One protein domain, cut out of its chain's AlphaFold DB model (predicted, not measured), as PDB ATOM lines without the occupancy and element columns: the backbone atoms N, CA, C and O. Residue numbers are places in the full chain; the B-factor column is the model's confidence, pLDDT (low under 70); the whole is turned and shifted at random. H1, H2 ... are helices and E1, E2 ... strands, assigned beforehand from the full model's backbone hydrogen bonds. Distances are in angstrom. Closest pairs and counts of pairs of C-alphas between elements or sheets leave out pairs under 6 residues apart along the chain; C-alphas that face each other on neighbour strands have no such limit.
ATOM      1  N   PHE A  38      17.707 -12.189  17.770       84.75
ATOM      2  CA  PHE A  38      18.639 -12.072  16.648       84.75
ATOM      3  C   PHE A  38      17.990 -11.385  15.439       84.75
ATOM      4  O   PHE A  38      18.625 -10.570  14.769       84.75
ATOM      5  N   VAL A  39      16.715 -11.680  15.159       86.31
ATOM      6  CA  VAL A  39      15.953 -10.985  14.105       86.31
ATOM      7  C   VAL A  39      15.867  -9.489  14.407       86.31
ATOM      8  O   VAL A  39      16.096  -8.683  13.512       86.31
ATOM      9  N   VAL A  40      15.604  -9.111  15.660       88.44
ATOM     10  CA  VAL A  40      15.570  -7.708  16.095       88.44
ATOM     11  C   VAL A  40      16.927  -7.040  15.900       88.44
ATOM     12  O   VAL A  40      16.990  -5.979  15.280       88.44
ATOM     13  N   GLU A  41      18.006  -7.667  16.376       85.62
ATOM     14  CA  GLU A  41      19.378  -7.171  16.203       85.62
ATOM     15  C   GLU A  41      19.698  -6.933  14.722       85.62
ATOM     16  O   GLU A  41      20.097  -5.834  14.337       85.62
ATOM     17  N   THR A  42      19.428  -7.925  13.872       81.56
ATOM     18  CA  THR A  42      19.744  -7.837  12.441       81.56
ATOM     19  C   THR A  42      18.869  -6.814  11.725       81.56
ATOM     20  O   THR A  42      19.341  -6.034  10.905       81.56
ATOM     21  N   CYS A  43      17.580  -6.742  12.054       83.69
ATOM     22  CA  CYS A  43      16.700  -5.739  11.472       83.69
ATOM     23  C   CYS A  43      17.085  -4.316  11.885       83.69
ATOM     24  O   CYS A  43      16.747  -3.396  11.147       83.69
ATOM     25  N   GLN A  44      17.761  -4.108  13.018       84.19
ATOM     26  CA  GLN A  44      18.249  -2.793  13.447       84.19
ATOM     27  C   GLN A  44      19.626  -2.427  12.876       84.19
ATOM     28  O   GLN A  44      19.980  -1.245  12.890       84.19
ATOM     29  N   ASP A  45      20.377  -3.391  12.345       81.19
ATOM     30  CA  ASP A  45      21.673  -3.136  11.722       81.19
ATOM     31  C   ASP A  45      21.539  -2.144  10.533       81.19
ATOM     32  O   ASP A  45      20.727  -2.349   9.617       81.19
ATOM     33  N   PRO A  46      22.317  -1.041  10.523       77.31
ATOM     34  CA  PRO A  46      22.325  -0.065   9.440       77.31
ATOM     35  C   PRO A  46      22.651  -0.633   8.055       77.31
ATOM     36  O   PRO A  46      22.209  -0.050   7.062       77.31
ATOM     37  N   GLU A  47      23.431  -1.712   7.954       78.25
ATOM     38  CA  GLU A  47      23.719  -2.353   6.667       78.25
ATOM     39  C   GLU A  47      22.483  -3.095   6.150       78.25
ATOM     40  O   GLU A  47      22.027  -2.833   5.032       78.25
ATOM     41  N   SER A  48      21.861  -3.908   7.002       71.94
ATOM     42  CA  SER A  48      20.585  -4.581   6.737       71.94
ATOM     43  C   SER A  48      19.449  -3.594   6.415       71.94
ATOM     44  O   SER A  48      18.610  -3.837   5.542       71.94
ATOM     45  N   ALA A  49      19.450  -2.411   7.037       72.31
ATOM     46  CA  ALA A  49      18.488  -1.343   6.768       72.31
ATOM     47  C   ALA A  49      18.510  -0.807   5.333       72.31
ATOM     48  O   ALA A  49      17.501  -0.290   4.860       72.31
ATOM     49  N   ARG A  50      19.642  -0.913   4.628       74.62
ATOM     50  CA  ARG A  50      19.755  -0.417   3.246       74.62
ATOM     51  C   ARG A  50      18.960  -1.258   2.256       74.62
ATOM     52  O   ARG A  50      18.589  -0.758   1.199       74.62
ATOM     53  N   TRP A  51      18.717  -2.517   2.600       70.25
ATOM     54  CA  TRP A  51      18.156  -3.520   1.699       70.25
ATOM     55  C   TRP A  51      16.773  -4.007   2.128       70.25
ATOM     56  O   TRP A  51      16.182  -4.857   1.464       70.25
ATOM     57  N   THR A  52      16.237  -3.466   3.224       68.69
ATOM     58  CA  THR A  52      14.982  -3.909   3.831       68.69
ATOM     59  C   THR A  52      14.033  -2.734   4.025       68.69
ATOM     60  O   THR A  52      14.443  -1.597   4.238       68.69
ATOM     61  N   THR A  53      12.735  -3.004   3.940       78.00
ATOM     62  CA  THR A  53      11.669  -2.011   4.155       78.00
ATOM     63  C   THR A  53      10.935  -2.254   5.472       78.00
ATOM     64  O   THR A  53       9.754  -1.933   5.590       78.00
ATOM     65  N   VAL A  54      11.600  -2.901   6.432       80.06
ATOM     66  CA  VAL A  54      11.023  -3.196   7.747       80.06
ATOM     67  C   VAL A  54      10.845  -1.907   8.575       80.06
ATOM     68  O   VAL A  54      11.556  -0.925   8.328       80.06
ATOM     69  N   PRO A  55       9.915  -1.887   9.549       76.50
ATOM     70  CA  PRO A  55       9.702  -0.750  10.444       76.50
ATOM     71  C   PRO A  55      10.974  -0.235  11.136       76.50
ATOM     72  O   PRO A  55      11.976  -0.942  11.293       76.50
ATOM     73  N   ARG A  56      10.950   1.048  11.519       81.56
ATOM     74  CA  ARG A  56      12.055   1.740  12.198       81.56
ATOM     75  C   ARG A  56      11.506   2.613  13.336       81.56
ATOM     76  O   ARG A  56      10.792   3.573  13.034       81.56
ATOM     77  N   PRO A  57      11.883   2.359  14.604       84.94
ATOM     78  CA  PRO A  57      12.690   1.223  15.079       84.94
ATOM     79  C   PRO A  57      11.977  -0.120  14.850       84.94
ATOM     80  O   PRO A  57      10.756  -0.142  14.800       84.94
ATOM     81  N   TYR A  58      12.747  -1.199  14.672       83.44
ATOM     82  CA  TYR A  58      12.218  -2.566  14.604       83.44
ATOM     83  C   TYR A  58      12.345  -3.202  15.986       83.44
ATOM     84  O   TYR A  58      13.461  -3.264  16.512       83.44
ATOM     85  N   ASP A  59      11.244  -3.635  16.587       91.94
ATOM     86  CA  ASP A  59      11.221  -4.168  17.948       91.94
ATOM     87  C   ASP A  59      10.792  -5.645  18.027       91.94
ATOM     88  O   ASP A  59      10.666  -6.347  17.023       91.94
ATOM     89  N   LEU A  60      10.657  -6.159  19.255       92.75
ATOM     90  CA  LEU A  60      10.286  -7.555  19.479       92.75
ATOM     91  C   LEU A  60       8.849  -7.856  19.032       92.75
ATOM     92  O   LEU A  60       8.603  -8.965  18.569       92.75
ATOM     93  N   ALA A  61       7.928  -6.893  19.123       92.88
ATOM     94  CA  ALA A  61       6.560  -7.080  18.653       92.88
ATOM     95  C   ALA A  61       6.536  -7.216  17.123       92.88
ATOM     96  O   ALA A  61       5.883  -8.119  16.606       92.88
ATOM     97  N   ASP A  62       7.341  -6.425  16.406       91.94
ATOM     98  CA  ASP A  62       7.514  -6.589  14.955       91.94
ATOM     99  C   ASP A  62       8.074  -7.981  14.593       91.94
ATOM    100  O   ASP A  62       7.707  -8.580  13.576       91.94
ATOM    101  N   ALA A  63       8.981  -8.517  15.419       90.31
ATOM    102  CA  ALA A  63       9.555  -9.849  15.230       90.31
ATOM    103  C   ALA A  63       8.538 -10.970  15.515       90.31
ATOM    104  O   ALA A  63       8.498 -11.975  14.799       90.31
ATOM    105  N   GLU A  64       7.691 -10.803  16.531       93.88
ATOM    106  CA  GLU A  64       6.583 -11.711  16.836       93.88
ATOM    107  C   GLU A  64       5.541 -11.721  15.708       93.88
ATOM    108  O   GLU A  64       5.120 -12.797  15.276       93.88
ATOM    109  N   GLU A  65       5.188 -10.554  15.159       91.31
ATOM    110  CA  GLU A  65       4.317 -10.445  13.981       91.31
ATOM    111  C   GLU A  65       4.928 -11.145  12.761       91.31
ATOM    112  O   GLU A  65       4.242 -11.875  12.038       91.31
ATOM    113  N   PHE A  66       6.238 -10.992  12.554       89.44
ATOM    114  CA  PHE A  66       6.955 -11.689  11.490       89.44
ATOM    115  C   PHE A  66       6.903 -13.215  11.665       89.44
ATOM    116  O   PHE A  66       6.641 -13.934  10.696       89.44
ATOM    117  N   LEU A  67       7.078 -13.722  12.891       92.62
ATOM    118  CA  LEU A  67       6.931 -15.146  13.207       92.62
ATOM    119  C   LEU A  67       5.499 -15.646  12.987       92.62
ATOM    120  O   LEU A  67       5.313 -16.730  12.432       92.62
ATOM    121  N   GLN A  68       4.487 -14.860  13.354       93.62
ATOM    122  CA  GLN A  68       3.094 -15.213  13.093       93.62
ATOM    123  C   GLN A  68       2.821 -15.309  11.586       93.62
ATOM    124  O   GLN A  68       2.233 -16.289  11.128       93.62
ATOM    125  N   ALA A  69       3.348 -14.374  10.791       90.81
ATOM    126  CA  ALA A  69       3.243 -14.428   9.334       90.81
ATOM    127  C   ALA A  69       3.909 -15.685   8.732       90.81
ATOM    128  O   ALA A  69       3.461 -16.187   7.698       90.81
ATOM    129  N   HIS A  70       4.952 -16.232   9.376       91.25
ATOM    130  CA  HIS A  70       5.539 -17.518   8.976       91.25
ATOM    131  C   HIS A  70       4.565 -18.665   9.232       91.25
ATOM    132  O   HIS A  70       4.347 -19.486   8.338       91.25
ATOM    133  N   ALA A  71       3.974 -18.715  10.427       92.06
ATOM    134  CA  ALA A  71       3.004 -19.742  10.793       92.06
ATOM    135  C   ALA A  71       1.783 -19.729   9.857       92.06
ATOM    136  O   ALA A  71       1.402 -20.777   9.332       92.06
ATOM    137  N   ASP A  72       1.236 -18.545   9.572       91.44
ATOM    138  CA  ASP A  72       0.105 -18.366   8.657       91.44
ATOM    139  C   ASP A  72       0.470 -18.779   7.223       91.44
ATOM    140  O   ASP A  72      -0.293 -19.470   6.543       91.44
ATOM    141  N   GLY A  73       1.680 -18.419   6.777       90.12
ATOM    142  CA  GLY A  73       2.213 -18.816   5.478       90.12
ATOM    143  C   GLY A  73       2.270 -20.332   5.309       90.12
ATOM    144  O   GLY A  73       1.913 -20.834   4.247       90.12
ATOM    145  N   TRP A  74       2.656 -21.068   6.353       90.12
ATOM    146  CA  TRP A  74       2.671 -22.532   6.352       90.12
ATOM    147  C   TRP A  74       1.273 -23.163   6.361       90.12
ATOM    148  O   TRP A  74       1.088 -24.209   5.739       90.12
ATOM    149  N   ALA A  75       0.296 -22.536   7.021       88.06
ATOM    150  CA  ALA A  75      -1.080 -23.029   7.086       88.06
ATOM    151  C   ALA A  75      -1.842 -22.884   5.753       88.06
ATOM    152  O   ALA A  75      -2.725 -23.688   5.450       88.06
ATOM    153  N   GLU A  76      -1.495 -21.887   4.937       86.75
ATOM    154  CA  GLU A  76      -2.129 -21.642   3.639       86.75
ATOM    155  C   GLU A  76      -1.515 -22.529   2.531       86.75
ATOM    156  O   GLU A  76      -0.293 -22.513   2.329       86.75
ATOM    157  N   PRO A  77      -2.314 -23.260   1.728       82.94
ATOM    158  CA  PRO A  77      -1.815 -24.094   0.629       82.94
ATOM    159  C   PRO A  77      -0.852 -23.407  -0.350       82.94
ATOM    160  O   PRO A  77       0.069 -24.050  -0.849       82.94
ATOM    161  N   ARG A  78      -1.033 -22.107  -0.622       83.19
ATOM    162  CA  ARG A  78      -0.144 -21.310  -1.496       83.19
ATOM    163  C   ARG A  78       0.684 -20.258  -0.753       83.19
ATOM    164  O   ARG A  78       1.265 -19.379  -1.386       83.19
ATOM    165  N   GLY A  79       0.709 -20.311   0.574       85.38
ATOM    166  CA  GLY A  79       1.461 -19.362   1.383       85.38
ATOM    167  C   GLY A  79       2.975 -19.524   1.224       85.38
ATOM    168  O   GLY A  79       3.479 -20.538   0.737       85.38
ATOM    169  N   ARG A  80       3.729 -18.513   1.649       86.94
ATOM    170  CA  ARG A  80       5.196 -18.578   1.639       86.94
ATOM    171  C   ARG A  80       5.684 -19.593   2.668       86.94
ATOM    172  O   ARG A  80       5.226 -19.594   3.809       86.94
ATOM    173  N   ARG A  81       6.618 -20.445   2.262       88.50
ATOM    174  CA  ARG A  81       7.237 -21.461   3.112       88.50
ATOM    175  C   ARG A  81       8.561 -20.922   3.603       88.50
ATOM    176  O   ARG A  81       9.459 -20.762   2.795       88.50
ATOM    177  N   HIS A  82       8.656 -20.616   4.888       90.19
ATOM    178  CA  HIS A  82       9.858 -20.035   5.478       90.19
ATOM    179  C   HIS A  82      10.555 -21.042   6.389       90.19
ATOM    180  O   HIS A  82       9.890 -21.719   7.181       90.19
ATOM    181  N   TRP A  83      11.882 -21.075   6.328       91.88
ATOM    182  CA  TRP A  83      12.730 -21.828   7.241       91.88
ATOM    183  C   TRP A  83      13.745 -20.915   7.904       91.88
ATOM    184  O   TRP A  83      14.376 -20.089   7.247       91.88
ATOM    185  N   ALA A  84      13.943 -21.137   9.197       91.19
ATOM    186  CA  ALA A  84      15.127 -20.691   9.897       91.19
ATOM    187  C   ALA A  84      16.323 -21.551   9.473       91.19
ATOM    188  O   ALA A  84      16.210 -22.778   9.405       91.19
ATOM    189  N   ILE A  85      17.443 -20.894   9.192       89.38
ATOM    190  CA  ILE A  85      18.701 -21.504   8.776       89.38
ATOM    191  C   ILE A  85      19.623 -21.539   9.984       89.38
ATOM    192  O   ILE A  85      19.913 -20.501  10.581       89.38
ATOM    193  N   GLU A  86      20.117 -22.722  10.312       87.69
ATOM    194  CA  GLU A  86      21.214 -22.905  11.246       87.69
ATOM    195  C   GLU A  86      22.413 -23.495  10.497       87.69
ATOM    196  O   GLU A  86      22.245 -24.395   9.671       87.69
ATOM    197  N   VAL A  87      23.618 -22.987  10.755       81.69
ATOM    198  CA  VAL A  87      24.844 -23.434  10.068       81.69
ATOM    199  C   VAL A  87      25.849 -23.930  11.090       81.69
ATOM    200  O   VAL A  87      26.098 -23.266  12.087       81.69
ATOM    201  N   ARG A  88      26.447 -25.093  10.836       75.12
ATOM    202  CA  ARG A  88      27.578 -25.604  11.603       75.12
ATOM    203  C   ARG A  88      28.825 -24.804  11.223       75.12
ATOM    204  O   ARG A  88      29.171 -24.809  10.041       75.12
ATOM    205  N   PRO A  89      29.504 -24.145  12.174       67.19
ATOM    206  CA  PRO A  89      30.802 -23.545  11.888       67.19
ATOM    207  C   PRO A  89      31.816 -24.636  11.501       67.19
ATOM    208  O   PRO A  89      31.695 -25.783  11.938       67.19
ATOM    209  N   ASP A  90      32.801 -24.283  10.669       62.97
ATOM    210  CA  ASP A  90      33.818 -25.228  10.177       62.97
ATOM    211  C   ASP A  90      34.711 -25.782  11.312       62.97
ATOM    212  O   ASP A  90      35.252 -26.882  11.186       62.97
ATOM    213  N   ASP A  91      34.804 -25.083  12.449       61.19
ATOM    214  CA  ASP A  91      35.430 -25.596  13.669       61.19
ATOM    215  C   ASP A  91      34.489 -26.562  14.417       61.19
ATOM    216  O   ASP A  91      33.358 -26.226  14.779       61.19
ATOM    217  N   GLU A  92      34.981 -27.772  14.711       55.41
ATOM    218  CA  GLU A  92      34.204 -28.929  15.202       55.41
ATOM    219  C   GLU A  92      33.415 -28.715  16.519       55.41
ATOM    220  O   GLU A  92      32.607 -29.572  16.890       55.41
ATOM    221  N   GLY A  93      33.605 -27.591  17.221       51.28
ATOM    222  CA  GLY A  93      33.118 -27.355  18.586       51.28
ATOM    223  C   GLY A  93      31.886 -26.456  18.758       51.28
ATOM    224  O   GLY A  93      31.423 -26.305  19.888       51.28
ATOM    225  N   GLY A  94      31.351 -25.844  17.697       55.94
ATOM    226  CA  GLY A  94      30.199 -24.936  17.795       55.94
ATOM    227  C   GLY A  94      28.846 -25.626  17.586       55.94
ATOM    228  O   GLY A  94      28.725 -26.525  16.757       55.94
ATOM    229  N   GLY A  95      27.811 -25.191  18.318       56.22
ATOM    230  CA  GLY A  95      26.413 -25.522  17.997       56.22
ATOM    231  C   GLY A  95      26.001 -24.981  16.620       56.22
ATOM    232  O   GLY A  95      26.809 -24.358  15.944       56.22
ATOM    233  N   LEU A  96      24.754 -25.203  16.199       60.22
ATOM    234  CA  LEU A  96      24.218 -24.638  14.956       60.22
ATOM    235  C   LEU A  96      23.580 -23.262  15.266       60.22
ATOM    236  O   LEU A  96      22.405 -23.235  15.638       60.22
ATOM    237  N   PRO A  97      24.302 -22.119  15.225       75.94
ATOM    238  CA  PRO A  97      23.673 -20.816  15.394       75.94
ATOM    239  C   PRO A  97      22.656 -20.567  14.285       75.94
ATOM    240  O   PRO A  97      22.889 -20.910  13.127       75.94
TER     241      PRO A  97
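Overview. This is residues 38 to 97 of the 126 residues of the protein "N-acetyltransferase domain-containing protein" of Janibacter indicus (UniProt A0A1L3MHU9). An open bracket: short helix H1 lies near the first end of the longer helix H2, the bracket's back, and strand E1 runs out from near H2's other end as a long arm. Residues 46 to 51 stick out. The 60 printed residues hold two named helices and one named strand, in the order H1, H2, E1, class mixed; the whole is loose, radius of gyration of the C-alphas 14.4 A, spans 38 by 32 by 20 A.

Arrangement. H1, residues 38 to 44, and H2, residues 60 to 75, only just touch, with 3 pairs of C-alphas within 8 A, through residues 60 to 63 of H2 alone; the closest C-alphas, of Val 40 and Leu 60, are 6.3 A apart. They run opposite ways at a steep tilt of 63 degrees. In H1 and H2 every O i to N i+4 pair is within hydrogen-bond range. E1, residues 81 to 87, pairs with no named strand; its closest C-alpha to H2 is that of Arg 81, 5.7 A from that of Trp 74. H1 and E1 are apart.

Along the chain. H1 begins at C-alpha 38 (18.639, -12.072, 16.648). H2 is 22.9 A long, and E1, 19.0 A, ends at C-alpha 87 (24.844, -23.434, 10.068).

Size, cuts and confidence. The C-alphas farthest apart, of Pro 77 and Asp 91, are 39.5 A apart. The printed part has no cut. The link from H1 to H2 is long, that from H2 to E1 tight. The pLDDT is under 70 at residue 52 and residues 89 to 96.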